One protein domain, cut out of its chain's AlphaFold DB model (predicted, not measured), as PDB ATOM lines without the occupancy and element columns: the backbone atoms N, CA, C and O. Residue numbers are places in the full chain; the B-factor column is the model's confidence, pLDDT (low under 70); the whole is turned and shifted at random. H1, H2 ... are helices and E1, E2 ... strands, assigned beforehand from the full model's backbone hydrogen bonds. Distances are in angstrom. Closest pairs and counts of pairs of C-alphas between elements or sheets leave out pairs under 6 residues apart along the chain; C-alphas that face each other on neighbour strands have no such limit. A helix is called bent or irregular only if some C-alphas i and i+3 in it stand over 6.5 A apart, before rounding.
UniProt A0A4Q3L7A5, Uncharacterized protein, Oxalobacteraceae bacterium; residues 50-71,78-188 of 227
ATOM      1  N   TYR A  50      41.284  24.715   7.627       63.12
ATOM      2  CA  TYR A  50      40.642  23.803   6.680       63.12
ATOM      3  C   TYR A  50      39.579  24.544   5.870       63.12
ATOM      4  O   TYR A  50      38.599  25.039   6.428       63.12
ATOM      5  N   GLU A  51      39.730  24.577   4.548       69.19
ATOM      6  CA  GLU A  51      38.673  25.018   3.638       69.19
ATOM      7  C   GLU A  51      37.768  23.829   3.297       69.19
ATOM      8  O   GLU A  51      38.247  22.779   2.861       69.19
ATOM      9  N   LYS A  52      36.452  23.983   3.486       82.06
ATOM     10  CA  LYS A  52      35.448  22.956   3.186       82.06
ATOM     11  C   LYS A  52      34.475  23.447   2.114       82.06
ATOM     12  O   LYS A  52      33.865  24.499   2.278       82.06
ATOM     13  N   SER A  53      34.250  22.642   1.075       82.31
ATOM     14  CA  SER A  53      33.195  22.871   0.073       82.31
ATOM     15  C   SER A  53      32.352  21.615  -0.139       82.31
ATOM     16  O   SER A  53      32.917  20.527  -0.252       82.31
ATOM     17  N   GLU A  54      31.031  21.757  -0.250       90.94
ATOM     18  CA  GLU A  54      30.095  20.648  -0.474       90.94
ATOM     19  C   GLU A  54      29.282  20.850  -1.756       90.94
ATOM     20  O   GLU A  54      28.818  21.951  -2.048       90.94
ATOM     21  N   TYR A  55      29.098  19.764  -2.506       89.62
ATOM     22  CA  TYR A  55      28.309  19.710  -3.732       89.62
ATOM     23  C   TYR A  55      27.297  18.569  -3.633       89.62
ATOM     24  O   TYR A  55      27.666  17.436  -3.327       89.62
ATOM     25  N   HIS A  56      26.028  18.848  -3.923       92.56
ATOM     26  CA  HIS A  56      24.958  17.853  -3.848       92.56
ATOM     27  C   HIS A  56      24.530  17.401  -5.246       92.56
ATOM     28  O   HIS A  56      24.248  18.220  -6.120       92.56
ATOM     29  N   PHE A  57      24.452  16.088  -5.434       89.94
ATOM     30  CA  PHE A  57      24.053  15.424  -6.672       89.94
ATOM     31  C   PHE A  57      22.944  14.431  -6.337       89.94
ATOM     32  O   PHE A  57      23.210  13.273  -6.017       89.94
ATOM     33  N   GLY A  58      21.700  14.919  -6.330       90.06
ATOM     34  CA  GLY A  58      20.539  14.137  -5.911       90.06
ATOM     35  C   GLY A  58      20.737  13.550  -4.512       90.06
ATOM     36  O   GLY A  58      20.797  14.290  -3.531       90.06
ATOM     37  N   ARG A  59      20.847  12.221  -4.413       90.12
ATOM     38  CA  ARG A  59      21.066  11.501  -3.142       90.12
ATOM     39  C   ARG A  59      22.518  11.469  -2.649       90.12
ATOM     40  O   ARG A  59      22.761  10.998  -1.539       90.12
ATOM     41  N   PHE A  60      23.473  11.943  -3.442       91.75
ATOM     42  CA  PHE A  60      24.892  11.946  -3.094       91.75
ATOM     43  C   PHE A  60      25.389  13.334  -2.703       91.75
ATOM     44  O   PHE A  60      24.954  14.351  -3.244       91.75
ATOM     45  N   THR A  61      26.367  13.370  -1.803       93.25
ATOM     46  CA  THR A  61      27.108  14.580  -1.442       93.25
ATOM     47  C   THR A  61      28.590  14.365  -1.696       93.25
ATOM     48  O   THR A  61      29.164  13.363  -1.279       93.25
ATOM     49  N   VAL A  62      29.215  15.316  -2.383       87.62
ATOM     50  CA  VAL A  62      30.661  15.381  -2.573       87.62
ATOM     51  C   VAL A  62      31.203  16.495  -1.688       87.62
ATOM     52  O   VAL A  62      30.871  17.658  -1.904       87.62
ATOM     53  N   ALA A  63      32.036  16.161  -0.708       86.94
ATOM     54  CA  ALA A  63      32.677  17.139   0.167       86.94
ATOM     55  C   ALA A  63      34.182  17.182  -0.098       86.94
ATOM     56  O   ALA A  63      34.831  16.144  -0.161       86.94
ATOM     57  N   ARG A  64      34.750  18.377  -0.232       81.56
ATOM     58  CA  ARG A  64      36.190  18.608  -0.385       81.56
ATOM     59  C   ARG A  64      36.698  19.355   0.837       81.56
ATOM     60  O   ARG A  64      36.068  20.323   1.257       81.56
ATOM     61  N   TYR A  65      37.835  18.916   1.349       74.88
ATOM     62  CA  TYR A  65      38.563  19.515   2.454       74.88
ATOM     63  C   TYR A  65      39.970  19.834   1.969       74.88
ATOM     64  O   TYR A  65      40.632  18.981   1.378       74.88
ATOM     65  N   ILE A  66      40.411  21.064   2.187       69.69
ATOM     66  CA  ILE A  66      41.760  21.511   1.863       69.69
ATOM     67  C   ILE A  66      42.389  21.979   3.156       69.69
ATOM     68  O   ILE A  66      41.900  22.920   3.772       69.69
ATOM     69  N   GLU A  67      43.457  21.310   3.555       63.59
ATOM     70  CA  GLU A  67      44.331  21.794   4.607       63.59
ATOM     71  C   GLU A  67      45.145  22.965   4.055       63.59
ATOM     72  O   GLU A  67      45.936  22.796   3.127       63.59
ATOM     73  N   ASP A  68      44.895  24.154   4.585       58.12
ATOM     74  CA  ASP A  68      45.536  25.401   4.221       58.12
ATOM     75  C   ASP A  68      46.563  25.790   5.283       58.12
ATOM     76  O   ASP A  68      46.239  26.279   6.364       58.12
ATOM     77  N   CYS A  69      47.829  25.557   4.956       54.56
ATOM     78  CA  CYS A  69      48.959  25.853   5.829       54.56
ATOM     79  C   CYS A  69      49.709  27.124   5.378       54.56
ATOM     80  O   CYS A  69      50.884  27.293   5.705       54.56
ATOM     81  N   ARG A  70      49.044  28.025   4.624       52.34
ATOM     82  CA  ARG A  70      49.607  29.314   4.165       52.34
ATOM     83  C   ARG A  70      50.090  30.217   5.308       52.34
ATOM     84  O   ARG A  70      51.021  30.986   5.085       52.34
ATOM     85  N   ASP A  71      49.516  30.076   6.503       45.59
ATOM     86  CA  ASP A  71      49.851  30.880   7.689       45.59
ATOM     87  C   ASP A  71      50.883  30.214   8.625       45.59
ATOM     88  O   ASP A  71      51.316  30.805   9.616       45.59
ATOM     89  N   GLY A  78      58.575  22.437   3.055       44.28
ATOM     90  CA  GLY A  78      57.342  22.466   2.275       44.28
ATOM     91  C   GLY A  78      56.080  22.389   3.136       44.28
ATOM     92  O   GLY A  78      55.829  21.419   3.836       44.28
ATOM     93  N   CYS A  79      55.237  23.408   3.044       43.94
ATOM     94  CA  CYS A  79      53.852  23.303   3.480       43.94
ATOM     95  C   CYS A  79      53.153  22.222   2.626       43.94
ATOM     96  O   CYS A  79      53.009  22.382   1.408       43.94
ATOM     97  N   TRP A  80      52.761  21.105   3.242       50.28
ATOM     98  CA  TRP A  80      52.016  20.028   2.589       50.28
ATOM     99  C   TRP A  80      50.536  20.412   2.584       50.28
ATOM    100  O   TRP A  80      49.846  20.245   3.579       50.28
ATOM    101  N   LEU A  81      50.050  20.974   1.477       52.72
ATOM    102  CA  LEU A  81      48.612  21.148   1.280       52.72
ATOM    103  C   LEU A  81      48.010  19.755   1.041       52.72
ATOM    104  O   LEU A  81      48.212  19.163  -0.024       52.72
ATOM    105  N   THR A  82      47.306  19.213   2.030       54.56
ATOM    106  CA  THR A  82      46.592  17.938   1.894       54.56
ATOM    107  C   THR A  82      45.171  18.217   1.421       54.56
ATOM    108  O   THR A  82      44.474  19.057   1.993       54.56
ATOM    109  N   LYS A  83      44.723  17.523   0.368       66.56
ATOM    110  CA  LYS A  83      43.326  17.571  -0.079       66.56
ATOM    111  C   LYS A  83      42.657  16.233   0.167       66.56
ATOM    112  O   LYS A  83      43.168  15.192  -0.230       66.56
ATOM    113  N   GLU A  84      41.497  16.290   0.798       74.31
ATOM    114  CA  GLU A  84      40.635  15.144   1.034       74.31
ATOM    115  C   GLU A  84      39.299  15.375   0.329       74.31
ATOM    116  O   GLU A  84      38.693  16.441   0.443       74.31
ATOM    117  N   ALA A  85      38.824  14.377  -0.406       79.69
ATOM    118  CA  ALA A  85      37.536  14.389  -1.074       79.69
ATOM    119  C   ALA A  85      36.692  13.199  -0.628       79.69
ATOM    120  O   ALA A  85      37.118  12.044  -0.652       79.69
ATOM    121  N   LYS A  86      35.446  13.482  -0.275       88.44
ATOM    122  CA  LYS A  86      34.470  12.513   0.202       88.44
ATOM    123  C   LYS A  86      33.326  12.403  -0.778       88.44
ATOM    124  O   LYS A  86      32.805  13.428  -1.201       88.44
ATOM    125  N   LEU A  87      32.912  11.181  -1.080       88.75
ATOM    126  CA  LEU A  87      31.625  10.881  -1.699       88.75
ATOM    127  C   LEU A  87      30.765  10.163  -0.665       88.75
ATOM    128  O   LEU A  87      31.083   9.049  -0.251       88.75
ATOM    129  N   GLU A  88      29.686  10.810  -0.256       92.38
ATOM    130  CA  GLU A  88      28.768  10.339   0.770       92.38
ATOM    131  C   GLU A  88      27.386  10.072   0.182       92.38
ATOM    132  O   GLU A  88      26.888  10.814  -0.668       92.38
ATOM    133  N   TRP A  89      26.747   9.027   0.690       92.31
ATOM    134  CA  TRP A  89      25.334   8.753   0.486       92.31
ATOM    135  C   TRP A  89      24.712   8.326   1.809       92.31
ATOM    136  O   TRP A  89      25.320   7.575   2.579       92.31
ATOM    137  N   ARG A  90      23.478   8.769   2.050       90.88
ATOM    138  CA  ARG A  90      22.651   8.327   3.174       90.88
ATOM    139  C   ARG A  90      21.238   8.035   2.697       90.88
ATOM    140  O   ARG A  90      20.730   8.696   1.789       90.88
ATOM    141  N   ASP A  91      20.605   7.060   3.333       89.94
ATOM    142  CA  ASP A  91      19.178   6.828   3.163       89.94
ATOM    143  C   ASP A  91      18.364   7.997   3.746       89.94
ATOM    144  O   ASP A  91      18.863   8.800   4.538       89.94
ATOM    145  N   SER A  92      17.091   8.099   3.372       88.31
ATOM    146  CA  SER A  92      16.211   9.192   3.804       88.31
ATOM    147  C   SER A  92      16.041   9.294   5.323       88.31
ATOM    148  O   SER A  92      15.781  10.384   5.831       88.31
ATOM    149  N   SER A  93      16.213   8.190   6.057       83.88
ATOM    150  CA  SER A  93      16.162   8.191   7.521       83.88
ATOM    151  C   SER A  93      17.485   8.610   8.180       83.88
ATOM    152  O   SER A  93      17.524   8.883   9.382       83.88
ATOM    153  N   GLY A  94      18.583   8.659   7.417       83.44
ATOM    154  CA  GLY A  94      19.934   8.886   7.925       83.44
ATOM    155  C   GLY A  94      20.435   7.769   8.849       83.44
ATOM    156  O   GLY A  94      21.385   7.989   9.617       83.44
ATOM    157  N   ALA A  95      19.780   6.606   8.825       81.69
ATOM    158  CA  ALA A  95      20.150   5.431   9.596       81.69
ATOM    159  C   ALA A  95      21.260   4.641   8.906       81.69
ATOM    160  O   ALA A  95      22.094   4.056   9.588       81.69
ATOM    161  N   ILE A  96      21.304   4.625   7.580       85.25
ATOM    162  CA  ILE A  96      22.272   3.860   6.799       85.25
ATOM    163  C   ILE A  96      22.979   4.808   5.840       85.25
ATOM    164  O   ILE A  96      22.360   5.655   5.200       85.25
ATOM    165  N   GLY A  97      24.290   4.660   5.722       87.12
ATOM    166  CA  GLY A  97      25.068   5.431   4.770       87.12
ATOM    167  C   GLY A  97      26.358   4.741   4.379       87.12
ATOM    168  O   GLY A  97      26.780   3.756   4.988       87.12
ATOM    169  N   PHE A  98      27.001   5.279   3.358       84.62
ATOM    170  CA  PHE A  98      28.377   4.939   3.050       84.62
ATOM    171  C   PHE A  98      29.149   6.176   2.630       84.62
ATOM    172  O   PHE A  98      28.591   7.199   2.229       84.62
ATOM    173  N   LEU A  99      30.458   6.036   2.722       85.69
ATOM    174  CA  LEU A  99      31.420   7.077   2.478       85.69
ATOM    175  C   LEU A  99      32.609   6.475   1.737       85.69
ATOM    176  O   LEU A  99      33.179   5.474   2.174       85.69
ATOM    177  N   PHE A 100      32.993   7.108   0.637       81.44
ATOM    178  CA  PHE A 100      34.306   6.936   0.031       81.44
ATOM    179  C   PHE A 100      35.143   8.162   0.379       81.44
ATOM    180  O   PHE A 100      34.692   9.281   0.146       81.44
ATOM    181  N   VAL A 101      36.334   7.967   0.938       81.88
ATOM    182  CA  VAL A 101      37.265   9.042   1.304       81.88
ATOM    183  C   VAL A 101      38.539   8.865   0.500       81.88
ATOM    184  O   VAL A 101      39.244   7.881   0.685       81.88
ATOM    185  N   ASP A 102      38.826   9.806  -0.387       75.38
ATOM    186  CA  ASP A 102      40.095   9.903  -1.100       75.38
ATOM    187  C   ASP A 102      40.926  11.013  -0.461       75.38
ATOM    188  O   ASP A 102      40.507  12.168  -0.438       75.38
ATOM    189  N   ASN A 103      42.084  10.666   0.086       68.38
ATOM    190  CA  ASN A 103      43.010  11.610   0.719       68.38
ATOM    191  C   ASN A 103      44.249  11.896  -0.148       68.38
ATOM    192  O   ASN A 103      45.280  12.335   0.361       68.38
ATOM    193  N   GLY A 104      44.196  11.552  -1.439       60.97
ATOM    194  CA  GLY A 104      45.309  11.687  -2.378       60.97
ATOM    195  C   GLY A 104      46.357  10.569  -2.291       60.97
ATOM    196  O   GLY A 104      47.187  10.444  -3.193       60.97
ATOM    197  N   ALA A 105      46.320   9.727  -1.253       59.94
ATOM    198  CA  ALA A 105      47.168   8.540  -1.123       59.94
ATOM    199  C   ALA A 105      46.397   7.238  -1.387       59.94
ATOM    200  O   ALA A 105      46.942   6.285  -1.951       59.94
ATOM    201  N   SER A 106      45.132   7.182  -0.973       61.34
ATOM    202  CA  SER A 106      44.282   5.998  -1.084       61.34
ATOM    203  C   SER A 106      42.804   6.360  -0.987       61.34
ATOM    204  O   SER A 106      42.461   7.417  -0.465       61.34
ATOM    205  N   VAL A 107      41.943   5.432  -1.418       69.19
ATOM    206  CA  VAL A 107      40.494   5.518  -1.215       69.19
ATOM    207  C   VAL A 107      40.070   4.557  -0.099       69.19
ATOM    208  O   VAL A 107      40.181   3.334  -0.239       69.19
ATOM    209  N   GLU A 108      39.556   5.100   1.000       72.94
ATOM    210  CA  GLU A 108      38.915   4.340   2.076       72.94
ATOM    211  C   GLU A 108      37.409   4.230   1.811       72.94
ATOM    212  O   GLU A 108      36.748   5.223   1.508       72.94
ATOM    213  N   PHE A 109      36.855   3.025   1.946       78.31
ATOM    214  CA  PHE A 109      35.412   2.811   1.968       78.31
ATOM    215  C   PHE A 109      34.939   2.560   3.395       78.31
ATOM    216  O   PHE A 109      35.484   1.710   4.108       78.31
ATOM    217  N   LYS A 110      33.860   3.235   3.775       78.81
ATOM    218  CA  LYS A 110      33.209   3.089   5.070       78.81
ATOM    219  C   LYS A 110      31.706   2.933   4.877       78.81
ATOM    220  O   LYS A 110      31.074   3.783   4.262       78.81
ATOM    221  N   ALA A 111      31.134   1.869   5.427       78.75
ATOM    222  CA  ALA A 111      29.689   1.712   5.564       78.75
ATOM    223  C   ALA A 111      29.285   1.993   7.013       78.75
ATOM    224  O   ALA A 111      29.941   1.521   7.947       78.75
ATOM    225  N   GLU A 112      28.210   2.753   7.188       80.88
ATOM    226  CA  GLU A 112      27.655   3.132   8.481       80.88
ATOM    227  C   GLU A 112      26.217   2.629   8.593       80.88
ATOM    228  O   GLU A 112      25.406   2.808   7.683       80.88
ATOM    229  N   GLY A 113      25.890   2.032   9.735       78.31
ATOM    230  CA  GLY A 113      24.521   1.686  10.092       78.31
ATOM    231  C   GLY A 113      24.229   2.074  11.531       78.31
ATOM    232  O   GLY A 113      24.976   1.696  12.432       78.31
ATOM    233  N   LYS A 114      23.150   2.818  11.750       75.88
ATOM    234  CA  LYS A 114      22.601   3.123  13.067       75.88
ATOM    235  C   LYS A 114      21.644   2.017  13.472       75.88
ATOM    236  O   LYS A 114      20.783   1.592  12.699       75.88
ATOM    237  N   SER A 115      21.804   1.559  14.702       66.44
ATOM    238  CA  SER A 115      20.888   0.629  15.338       66.44
ATOM    239  C   SER A 115      19.505   1.234  15.553       66.44
ATOM    240  O   SER A 115      19.324   2.451  15.536       66.44
ATOM    241  N   ALA A 116      18.520   0.369  15.802       64.19
ATOM    242  CA  ALA A 116      17.128   0.770  16.019       64.19
ATOM    243  C   ALA A 116      16.924   1.732  17.212       64.19
ATOM    244  O   ALA A 116      15.930   2.448  17.255       64.19
ATOM    245  N   ASP A 117      17.860   1.770  18.165       64.81
ATOM    246  CA  ASP A 117      17.864   2.697  19.306       64.81
ATOM    247  C   ASP A 117      18.577   4.036  19.013       64.81
ATOM    248  O   ASP A 117      18.659   4.896  19.892       64.81
ATOM    249  N   GLY A 118      19.116   4.212  17.800       63.00
ATOM    250  CA  GLY A 118      19.831   5.406  17.349       63.00
ATOM    251  C   GLY A 118      21.216   5.615  17.970       63.00
ATOM    252  O   GLY A 118      21.857   6.620  17.662       63.00
ATOM    253  N   LYS A 119      21.690   4.705  18.834       58.25
ATOM    254  CA  LYS A 119      22.902   4.902  19.653       58.25
ATOM    255  C   LYS A 119      24.125   4.146  19.150       58.25
ATOM    256  O   LYS A 119      25.242   4.630  19.313       58.25
ATOM    257  N   THR A 120      23.938   2.974  18.550       56.50
ATOM    258  CA  THR A 120      25.044   2.127  18.095       56.50
ATOM    259  C   THR A 120      25.280   2.345  16.610       56.50
ATOM    260  O   THR A 120      24.436   2.030  15.775       56.50
ATOM    261  N   MET A 121      26.449   2.884  16.278       61.25
ATOM    262  CA  MET A 121      26.905   3.007  14.902       61.25
ATOM    263  C   MET A 121      27.821   1.826  14.588       61.25
ATOM    264  O   MET A 121      28.918   1.724  15.135       61.25
ATOM    265  N   CYS A 122      27.382   0.925  13.716       62.66
ATOM    266  CA  CYS A 122      28.287  -0.059  13.150       62.66
ATOM    267  C   CYS A 122      29.089   0.573  12.018       62.66
ATOM    268  O   CYS A 122      28.530   1.243  11.150       62.66
ATOM    269  N   LEU A 123      30.399   0.337  12.051       60.25
ATOM    270  CA  LEU A 123      31.346   0.784  11.049       60.25
ATOM    271  C   LEU A 123      31.994  -0.435  10.409       60.25
ATOM    272  O   LEU A 123      32.797  -1.106  11.058       60.25
ATOM    273  N   SER A 124      31.704  -0.685   9.135       59.72
ATOM    274  CA  SER A 124      32.582  -1.535   8.336       59.72
ATOM    275  C   SER A 124      33.541  -0.659   7.543       59.72
ATOM    276  O   SER A 124      33.117   0.304   6.903       59.72
ATOM    277  N   ARG A 125      34.833  -0.985   7.603       58.09
ATOM    278  CA  ARG A 125      35.894  -0.314   6.847       58.09
ATOM    279  C   ARG A 125      36.526  -1.314   5.891       58.09
ATOM    280  O   ARG A 125      36.921  -2.404   6.301       58.09
ATOM    281  N   GLY A 126      36.630  -0.937   4.624       53.44
ATOM    282  CA  GLY A 126      37.325  -1.703   3.596       53.44
ATOM    283  C   GLY A 126      38.264  -0.799   2.810       53.44
ATOM    284  O   GLY A 126      37.958   0.368   2.576       53.44
ATOM    285  N   VAL A 127      39.403  -1.332   2.373       46.00
ATOM    286  CA  VAL A 127      40.270  -0.621   1.428       46.00
ATOM    287  C   VAL A 127      39.789  -0.964   0.023       46.00
ATOM    288  O   VAL A 127      39.926  -2.108  -0.413       46.00
ATOM    289  N   LEU A 128      39.227   0.005  -0.702       50.19
ATOM    290  CA  LEU A 128      39.049  -0.138  -2.145       50.19
ATOM    291  C   LEU A 128      40.379   0.226  -2.805       50.19
ATOM    292  O   LEU A 128      40.650   1.366  -3.168       50.19
ATOM    293  N   VAL A 129      41.249  -0.777  -2.917       39.81
ATOM    294  CA  VAL A 129      42.523  -0.654  -3.628       39.81
ATOM    295  C   VAL A 129      42.226  -0.636  -5.125       39.81
ATOM    296  O   VAL A 129      42.144  -1.677  -5.773       39.81
ATOM    297  N   GLY A 130      42.034   0.565  -5.662       44.84
ATOM    298  CA  GLY A 130      41.894   0.805  -7.091       44.84
ATOM    299  C   GLY A 130      41.098   2.068  -7.377       44.84
ATOM    300  O   GLY A 130      39.909   1.993  -7.671       44.84
ATOM    301  N   TYR A 131      41.761   3.224  -7.326       45.97
ATOM    302  CA  TYR A 131      41.262   4.407  -8.020       45.97
ATOM    303  C   TYR A 131      41.260   4.097  -9.526       45.97
ATOM    304  O   TYR A 131      42.324   4.002 -10.137       45.97
ATOM    305  N   ASP A 132      40.083   3.865 -10.115       57.53
ATOM    306  CA  ASP A 132      39.935   3.782 -11.571       57.53
ATOM    307  C   ASP A 132      39.757   5.207 -12.124       57.53
ATOM    308  O   ASP A 132      38.688   5.802 -11.922       57.53
ATOM    309  N   PRO A 133      40.765   5.770 -12.821       55.53
ATOM    310  CA  PRO A 133      40.702   7.130 -13.352       55.53
ATOM    311  C   PRO A 133      39.690   7.279 -14.495       55.53
ATOM    312  O   PRO A 133      39.448   8.393 -14.955       55.53
ATOM    313  N   LYS A 134      39.113   6.184 -15.002       64.88
ATOM    314  CA  LYS A 134      38.131   6.251 -16.085       64.88
ATOM    315  C   LYS A 134      36.835   6.918 -15.617       64.88
ATOM    316  O   LYS A 134      36.480   6.800 -14.440       64.88
ATOM    317  N   PRO A 135      36.091   7.565 -16.533       67.62
ATOM    318  CA  PRO A 135      34.766   8.089 -16.232       67.62
ATOM    319  C   PRO A 135      33.903   7.040 -15.537       67.62
ATOM    320  O   PRO A 135      33.856   5.872 -15.945       67.62
ATOM    321  N   SER A 136      33.256   7.454 -14.454       78.38
ATOM    322  CA  SER A 136      32.279   6.623 -13.769       78.38
ATOM    323  C   SER A 136      31.083   6.402 -14.687       78.38
ATOM    324  O   SER A 136      30.712   7.287 -15.448       78.38
ATOM    325  N   LYS A 137      30.497   5.209 -14.617       81.00
ATOM    326  CA  LYS A 137      29.244   4.862 -15.290       81.00
ATOM    327  C   LYS A 137      28.243   4.399 -14.250       81.00
ATOM    328  O   LYS A 137      28.652   3.752 -13.282       81.00
ATOM    329  N   THR A 138      26.958   4.625 -14.492       82.50
ATOM    330  CA  THR A 138      25.882   4.096 -13.640       82.50
ATOM    331  C   THR A 138      25.981   2.579 -13.421       82.50
ATOM    332  O   THR A 138      25.799   2.116 -12.304       82.50
ATOM    333  N   ASP A 139      26.404   1.782 -14.404       81.44
ATOM    334  CA  ASP A 139      26.590   0.329 -14.211       81.44
ATOM    335  C   ASP A 139      27.617  -0.039 -13.126       81.44
ATOM    336  O   ASP A 139      27.536  -1.109 -12.519       81.44
ATOM    337  N   ASN A 140      28.603   0.828 -12.864       78.94
ATOM    338  CA  ASN A 140      29.575   0.597 -11.795       78.94
ATOM    339  C   ASN A 140      28.905   0.681 -10.419       78.94
ATOM    340  O   ASN A 140      29.297  -0.052  -9.515       78.94
ATOM    341  N   TRP A 141      27.877   1.520 -10.276       84.31
ATOM    342  CA  TRP A 141      27.083   1.627  -9.057       84.31
ATOM    343  C   TRP A 141      26.392   0.311  -8.718       84.31
ATOM    344  O   TRP A 141      26.589  -0.234  -7.635       84.31
ATOM    345  N   TYR A 142      25.670  -0.265  -9.680       81.88
ATOM    346  CA  TYR A 142      24.969  -1.534  -9.484       81.88
ATOM    347  C   TYR A 142      25.926  -2.696  -9.177       81.88
ATOM    348  O   TYR A 142      25.565  -3.634  -8.473       81.88
ATOM    349  N   LYS A 143      27.184  -2.626  -9.634       80.06
ATOM    350  CA  LYS A 143      28.231  -3.588  -9.247       80.06
ATOM    351  C   LYS A 143      28.744  -3.387  -7.816       80.06
ATOM    352  O   LYS A 143      29.207  -4.351  -7.208       80.06
ATOM    353  N   LEU A 144      28.677  -2.168  -7.276       76.44
ATOM    354  CA  LEU A 144      29.093  -1.841  -5.906       76.44
ATOM    355  C   LEU A 144      28.024  -2.197  -4.866       76.44
ATOM    356  O   LEU A 144      28.376  -2.600  -3.757       76.44
ATOM    357  N   GLN A 145      26.737  -2.114  -5.206       81.75
ATOM    358  CA  GLN A 145      25.650  -2.378  -4.256       81.75
ATOM    359  C   GLN A 145      25.747  -3.743  -3.545       81.75
ATOM    360  O   GLN A 145      25.618  -3.761  -2.321       81.75
ATOM    361  N   PRO A 146      26.062  -4.882  -4.206       80.12
ATOM    362  CA  PRO A 146      26.220  -6.161  -3.506       80.12
ATOM    363  C   PRO A 146      27.399  -6.184  -2.527       80.12
ATOM    364  O   PRO A 146      27.421  -6.978  -1.584       80.12
ATOM    365  N   PHE A 147      28.424  -5.359  -2.755       76.31
ATOM    366  CA  PHE A 147      29.508  -5.176  -1.796       76.31
ATOM    367  C   PHE A 147      29.022  -4.357  -0.597       76.31
ATOM    368  O   PHE A 147      29.143  -4.836   0.528       76.31
ATOM    369  N   ILE A 148      28.393  -3.199  -0.829       77.62
ATOM    370  CA  ILE A 148      27.833  -2.336   0.227       77.62
ATOM    371  C   ILE A 148      26.843  -3.122   1.094       77.62
ATOM    372  O   ILE A 148      26.962  -3.137   2.315       77.62
ATOM    373  N   HIS A 149      25.926  -3.857   0.468       78.06
ATOM    374  CA  HIS A 149      24.937  -4.681   1.153       78.06
ATOM    375  C   HIS A 149      25.590  -5.738   2.056       78.06
ATOM    376  O   HIS A 149      25.193  -5.887   3.207       78.06
ATOM    377  N   ARG A 150      26.640  -6.429   1.590       76.88
ATOM    378  CA  ARG A 150      27.391  -7.384   2.427       76.88
ATOM    379  C   ARG A 150      28.071  -6.713   3.621       76.88
ATOM    380  O   ARG A 150      28.070  -7.291   4.703       76.88
ATOM    381  N   GLN A 151      28.614  -5.508   3.444       76.38
ATOM    382  CA  GLN A 151      29.207  -4.745   4.548       76.38
ATOM    383  C   GLN A 151      28.149  -4.327   5.579       76.38
ATOM    384  O   GLN A 151      28.388  -4.446   6.778       76.38
ATOM    385  N   LEU A 152      26.961  -3.918   5.123       74.12
ATOM    386  CA  LEU A 152      25.830  -3.570   5.988       74.12
ATOM    387  C   LEU A 152      25.224  -4.789   6.696       74.12
ATOM    388  O   LEU A 152      24.831  -4.681   7.849       74.12
ATOM    389  N   LEU A 153      25.184  -5.964   6.063       74.06
ATOM    390  CA  LEU A 153      24.755  -7.202   6.726       74.06
ATOM    391  C   LEU A 153      25.715  -7.632   7.846       74.06
ATOM    392  O   LEU A 153      25.278  -8.210   8.838       74.06
ATOM    393  N   GLY A 154      27.009  -7.323   7.715       66.38
ATOM    394  CA  GLY A 154      27.988  -7.498   8.793       66.38
ATOM    395  C   GLY A 154      27.737  -6.584   9.998       66.38
ATOM    396  O   GLY A 154      28.226  -6.858  11.094       66.38
ATOM    397  N   CYS A 155      26.936  -5.530   9.824       67.94
ATOM    398  CA  CYS A 155      26.501  -4.634  10.882       67.94
ATOM    399  C   CYS A 155      25.256  -5.171  11.593       67.94
ATOM    400  O   CYS A 155      24.133  -4.744  11.341       67.94
ATOM    401  N   THR A 156      25.469  -6.094  12.533       58.78
ATOM    402  CA  THR A 156      24.457  -6.878  13.276       58.78
ATOM    403  C   THR A 156      23.424  -6.084  14.097       58.78
ATOM    404  O   THR A 156      22.599  -6.686  14.779       58.78
ATOM    405  N   ALA A 157      23.428  -4.750  14.035       66.94
ATOM    406  CA  ALA A 157      22.551  -3.880  14.816       66.94
ATOM    407  C   ALA A 157      21.426  -3.205  14.000       66.94
ATOM    408  O   ALA A 157      20.576  -2.525  14.577       66.94
ATOM    409  N   ILE A 158      21.404  -3.368  12.672       73.88
ATOM    410  CA  ILE A 158      20.447  -2.694  11.779       73.88
ATOM    411  C   ILE A 158      19.127  -3.480  11.708       73.88
ATOM    412  O   ILE A 158      19.126  -4.699  11.530       73.88
ATOM    413  N   SER A 159      17.985  -2.788  11.802       79.31
ATOM    414  CA  SER A 159      16.677  -3.439  11.653       79.31
ATOM    415  C   SER A 159      16.440  -3.923  10.206       79.31
ATOM    416  O   SER A 159      16.802  -3.212   9.261       79.31
ATOM    417  N   PRO A 160      15.774  -5.076   9.983       82.75
ATOM    418  CA  PRO A 160      15.481  -5.562   8.630       82.75
ATOM    419  C   PRO A 160      14.666  -4.580   7.777       82.75
ATOM    420  O   PRO A 160      14.901  -4.463   6.577       82.75
ATOM    421  N   ALA A 161      13.732  -3.846   8.393       85.06
ATOM    422  CA  ALA A 161      12.916  -2.852   7.698       85.06
ATOM    423  C   ALA A 161      13.763  -1.674   7.193       85.06
ATOM    424  O   ALA A 161      13.639  -1.287   6.031       85.06
ATOM    425  N   SER A 162      14.671  -1.163   8.034       83.19
ATOM    426  CA  SER A 162      15.612  -0.100   7.659       83.19
ATOM    427  C   SER A 162      16.551  -0.553   6.541       83.19
ATOM    428  O   SER A 162      16.752   0.178   5.576       83.19
ATOM    429  N   LEU A 163      17.074  -1.781   6.623       84.56
ATOM    430  CA  LEU A 163      17.944  -2.333   5.583       84.56
ATOM    431  C   LEU A 163      17.212  -2.485   4.241       84.56
ATOM    432  O   LEU A 163      17.765  -2.151   3.190       84.56
ATOM    433  N   HIS A 164      15.965  -2.964   4.266       87.25
ATOM    434  CA  HIS A 164      15.141  -3.111   3.063       87.25
ATOM    435  C   HIS A 164      14.829  -1.763   2.414       87.25
ATOM    436  O   HIS A 164      14.974  -1.608   1.202       87.25
ATOM    437  N   GLN A 165      14.437  -0.773   3.219       89.50
ATOM    438  CA  GLN A 165      14.195   0.581   2.736       89.50
ATOM    439  C   GLN A 165      15.462   1.188   2.124       89.50
ATOM    440  O   GLN A 165      15.423   1.643   0.983       89.50
ATOM    441  N   ALA A 166      16.592   1.131   2.832       88.12
ATOM    442  CA  ALA A 166      17.853   1.661   2.328       88.12
ATOM    443  C   ALA A 166      18.296   0.972   1.034       88.12
ATOM    444  O   ALA A 166      18.789   1.643   0.138       88.12
ATOM    445  N   THR A 167      18.064  -0.337   0.886       87.19
ATOM    446  CA  THR A 167      18.377  -1.054  -0.363       87.19
ATOM    447  C   THR A 167      17.556  -0.515  -1.538       87.19
ATOM    448  O   THR A 167      18.122  -0.209  -2.582       87.19
ATOM    449  N   LYS A 168      16.251  -0.277  -1.350       90.88
ATOM    450  CA  LYS A 168      15.409   0.346  -2.387       90.88
ATOM    451  C   LYS A 168      15.861   1.759  -2.754       90.88
ATOM    452  O   LYS A 168      15.846   2.133  -3.924       90.88
ATOM    453  N   GLU A 169      16.238   2.560  -1.763       92.06
ATOM    454  CA  GLU A 169      16.727   3.921  -2.006       92.06
ATOM    455  C   GLU A 169      18.094   3.918  -2.701       92.06
ATOM    456  O   GLU A 169      18.355   4.752  -3.568       92.06
ATOM    457  N   MET A 170      18.947   2.950  -2.370       88.50
ATOM    458  CA  MET A 170      20.242   2.735  -3.006       88.50
ATOM    459  C   MET A 170      20.076   2.375  -4.491       88.50
ATOM    460  O   MET A 170      20.833   2.877  -5.323       88.50
ATOM    461  N   ASP A 171      19.068   1.571  -4.841       89.81
ATOM    462  CA  ASP A 171      18.703   1.259  -6.233       89.81
ATOM    463  C   ASP A 171      18.252   2.503  -6.995       89.81
ATOM    464  O   ASP A 171      18.757   2.786  -8.083       89.81
ATOM    465  N   ALA A 172      17.376   3.309  -6.392       90.88
ATOM    466  CA  ALA A 172      16.908   4.557  -6.994       90.88
ATOM    467  C   ALA A 172      18.036   5.584  -7.206       90.88
ATOM    468  O   ALA A 172      17.979   6.384  -8.137       90.88
ATOM    469  N   SER A 173      19.081   5.540  -6.374       89.75
ATOM    470  CA  SER A 173      20.208   6.479  -6.430       89.75
ATOM    471  C   SER A 173      21.138   6.248  -7.631       89.75
ATOM    472  O   SER A 173      22.023   7.062  -7.888       89.75
ATOM    473  N   GLY A 174      20.948   5.177  -8.410       88.06
ATOM    474  CA  GLY A 174      21.791   4.892  -9.575       88.06
ATOM    475  C   GLY A 174      21.804   6.000 -10.631       88.06
ATOM    476  O   GLY A 174      22.834   6.208 -11.270       88.06
ATOM    477  N   ALA A 175      20.712   6.754 -10.779       90.81
ATOM    478  CA  ALA A 175      20.648   7.872 -11.721       90.81
ATOM    479  C   ALA A 175      21.581   9.042 -11.343       90.81
ATOM    480  O   ALA A 175      22.071   9.737 -12.228       90.81
ATOM    481  N   ASP A 176      21.865   9.220 -10.051       92.38
ATOM    482  CA  ASP A 176      22.675  10.328  -9.531       92.38
ATOM    483  C   ASP A 176      24.173   9.982  -9.448       92.38
ATOM    484  O   ASP A 176      25.035  10.868  -9.424       92.38
ATOM    485  N   TYR A 177      24.496   8.683  -9.395       88.62
ATOM    486  CA  TYR A 177      25.841   8.197  -9.091       88.62
ATOM    487  C   TYR A 177      26.894   8.686 -10.084       88.62
ATOM    488  O   TYR A 177      27.978   9.082  -9.671       88.62
ATOM    489  N   GLU A 178      26.617   8.644 -11.388       89.00
ATOM    490  CA  GLU A 178      27.618   8.989 -12.401       89.00
ATOM    491  C   GLU A 178      28.097  10.438 -12.255       89.00
ATOM    492  O   GLU A 178      29.305  10.683 -12.192       89.00
ATOM    493  N   SER A 179      27.168  11.388 -12.132       90.00
ATOM    494  CA  SER A 179      27.491  12.801 -11.927       90.00
ATOM    495  C   SER A 179      28.249  13.021 -10.620       90.00
ATOM    496  O   SER A 179      29.292  13.676 -10.628       90.00
ATOM    497  N   ALA A 180      27.784  12.416  -9.523       90.19
ATOM    498  CA  ALA A 180      28.427  12.529  -8.218       90.19
ATOM    499  C   ALA A 180      29.846  11.944  -8.218       90.19
ATOM    500  O   ALA A 180      30.788  12.576  -7.752       90.19
ATOM    501  N   ALA A 181      30.023  10.751  -8.786       84.56
ATOM    502  CA  ALA A 181      31.304  10.063  -8.833       84.56
ATOM    503  C   ALA A 181      32.295  10.757  -9.779       84.56
ATOM    504  O   ALA A 181      33.488  10.775  -9.491       84.56
ATOM    505  N   ASN A 182      31.833  11.338 -10.890       84.00
ATOM    506  CA  ASN A 182      32.689  12.126 -11.779       84.00
ATOM    507  C   ASN A 182      33.122  13.448 -11.127       84.00
ATOM    508  O   ASN A 182      34.289  13.817 -11.242       84.00
ATOM    509  N   ALA A 183      32.225  14.124 -10.400       85.62
ATOM    510  CA  ALA A 183      32.568  15.312  -9.620       85.62
ATOM    511  C   ALA A 183      33.515  14.984  -8.458       85.62
ATOM    512  O   ALA A 183      34.488  15.691  -8.235       85.62
ATOM    513  N   TRP A 184      33.279  13.880  -7.748       84.81
ATOM    514  CA  TRP A 184      34.180  13.403  -6.702       84.81
ATOM    515  C   TRP A 184      35.585  13.141  -7.250       84.81
ATOM    516  O   TRP A 184      36.542  13.692  -6.720       84.81
ATOM    517  N   LYS A 185      35.716  12.404  -8.362       75.19
ATOM    518  CA  LYS A 185      37.017  12.155  -9.011       75.19
ATOM    519  C   LYS A 185      37.723  13.432  -9.465       75.19
ATOM    520  O   LYS A 185      38.944  13.512  -9.384       75.19
ATOM    521  N   SER A 186      36.980  14.424  -9.964       74.75
ATOM    522  CA  SER A 186      37.589  15.677 -10.425       74.75
ATOM    523  C   SER A 186      38.157  16.516  -9.282       74.75
ATOM    524  O   SER A 186      39.101  17.269  -9.507       74.75
ATOM    525  N   VAL A 187      37.625  16.371  -8.062       71.88
ATOM    526  CA  VAL A 187      38.112  17.089  -6.873       71.88
ATOM    527  C   VAL A 187      39.002  16.242  -5.961       71.88
ATOM    528  O   VAL A 187      39.590  16.802  -5.035       71.88
ATOM    529  N   SER A 188      39.102  14.929  -6.197       64.75
ATOM    530  CA  SER A 188      39.852  14.005  -5.340       64.75
ATOM    531  C   SER A 188      41.351  13.964  -5.619       64.75
ATOM    532  O   SER A 188      42.138  13.716  -4.710       64.75
TER     533      SER A 188
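Overview. This is residues 50 to 71 and 78 to 188 of the 227 residues of an uncharacterized protein of Oxalobacteraceae bacterium (UniProt A0A4Q3L7A5). One twisted sheet of six strands forms a curved wall, with three helices over one of its faces and no named helix on the other. H3 lies lengthwise over E2 and E3, while H1 and H2 form a helical hairpin that reaches the sheet around E3 to E6. The printed part has 133 residues, with six named strands and then three named helices, E1 E2 E3 E4 E5 E6 H1 H2 H3; the sheet's order is the same E1 to E6, all antiparallel, and the class is mixed, helices and strands. The whole is compact, with a radius of gyration of the C-alphas of 15.4 A, and only just elongated, spanning 50 by 33 by 26 A.

Along the chain. Find C-alpha 50 at (40.642, 23.803, 6.680); there E1 begins, residues 50 to 57, 22.9 A long. E2, residues 60 to 68, is the longest strand at 25.7 A. Next come E3, residues 83 to 90, E4, residues 96 to 102, E5, residues 107 to 114, and E6, residues 121 to 127. H1, residues 138 to 153, measures 23.3 A from C-alpha 138 at (25.882, 4.096, -13.640); it has a kink of 28 degrees near residue 145 and is only just irregular, with C-alphas 143 and 146 6.6 A apart. H2 holds residues 160 to 172. H3, residues 174 to 188, is 20.7 A long and irregular, with C-alphas 175 and 178 7.1 A apart; it ends at C-alpha 188, (39.852, 14.005, -5.340).

Arrangement. Start in the sheet, where E3 E4 E5 E6 form a meander, each strand the antiparallel neighbour of the one before. Look for N 87 and O 100 between E3 and E4, 2.9 A, N 99 and O 110 between E4 and E5, 2.8 A, and N 111 and O 124 between E5 and E6, 2.9 A, within hydrogen-bond range. Toward the other edge, N 63 and O 86 between E2 and E3, 2.9 A, and N 55 and O 62 between E1 and E2, 2.8 A, are within hydrogen-bond range. The edge strands E1 and E6 are apart. H3 is on the sheet at a height of 7.8 A, over E2 and E3 and along the strands, at 1 degrees to E3 on the local plane; its closest C-alphas to E3 are those of Ser 188 and Ala 85, 4.9 A. H1 is on the same face at a height of 9.5 A, slantwise to the strands; the closest C-alphas of H1 and E5 are those of Gln 151 and Ala 111, 6.6 A. H2, also on that face, touches H1 at a shallow tilt of 11 degrees, opposite ways, closest at the C-alphas of Met 170 and Gln 145, 7.5 A. H1 touches H3 with residues 138 to 142 alone, about perpendicular at 89 degrees, closest at the C-alphas of Thr 138 and Glu 178, 5.3 A. Every O i to N i+4 pair is within hydrogen-bond range in H2, against 9 of 12 in H1 and 9 of 11 in H3.

Size, cuts and confidence. The two C-alphas farthest apart are those of Gly 78 and Ala 161, 51.4 A. Residues 72 to 77 are not printed, and C-alphas 71 and 78 stand 12.5 A apart across that cut. Of the links that are printed whole, none is long. The mean pLDDT of the printed part is 75.3; 45 residues are under 70, among them residues 115 to 135.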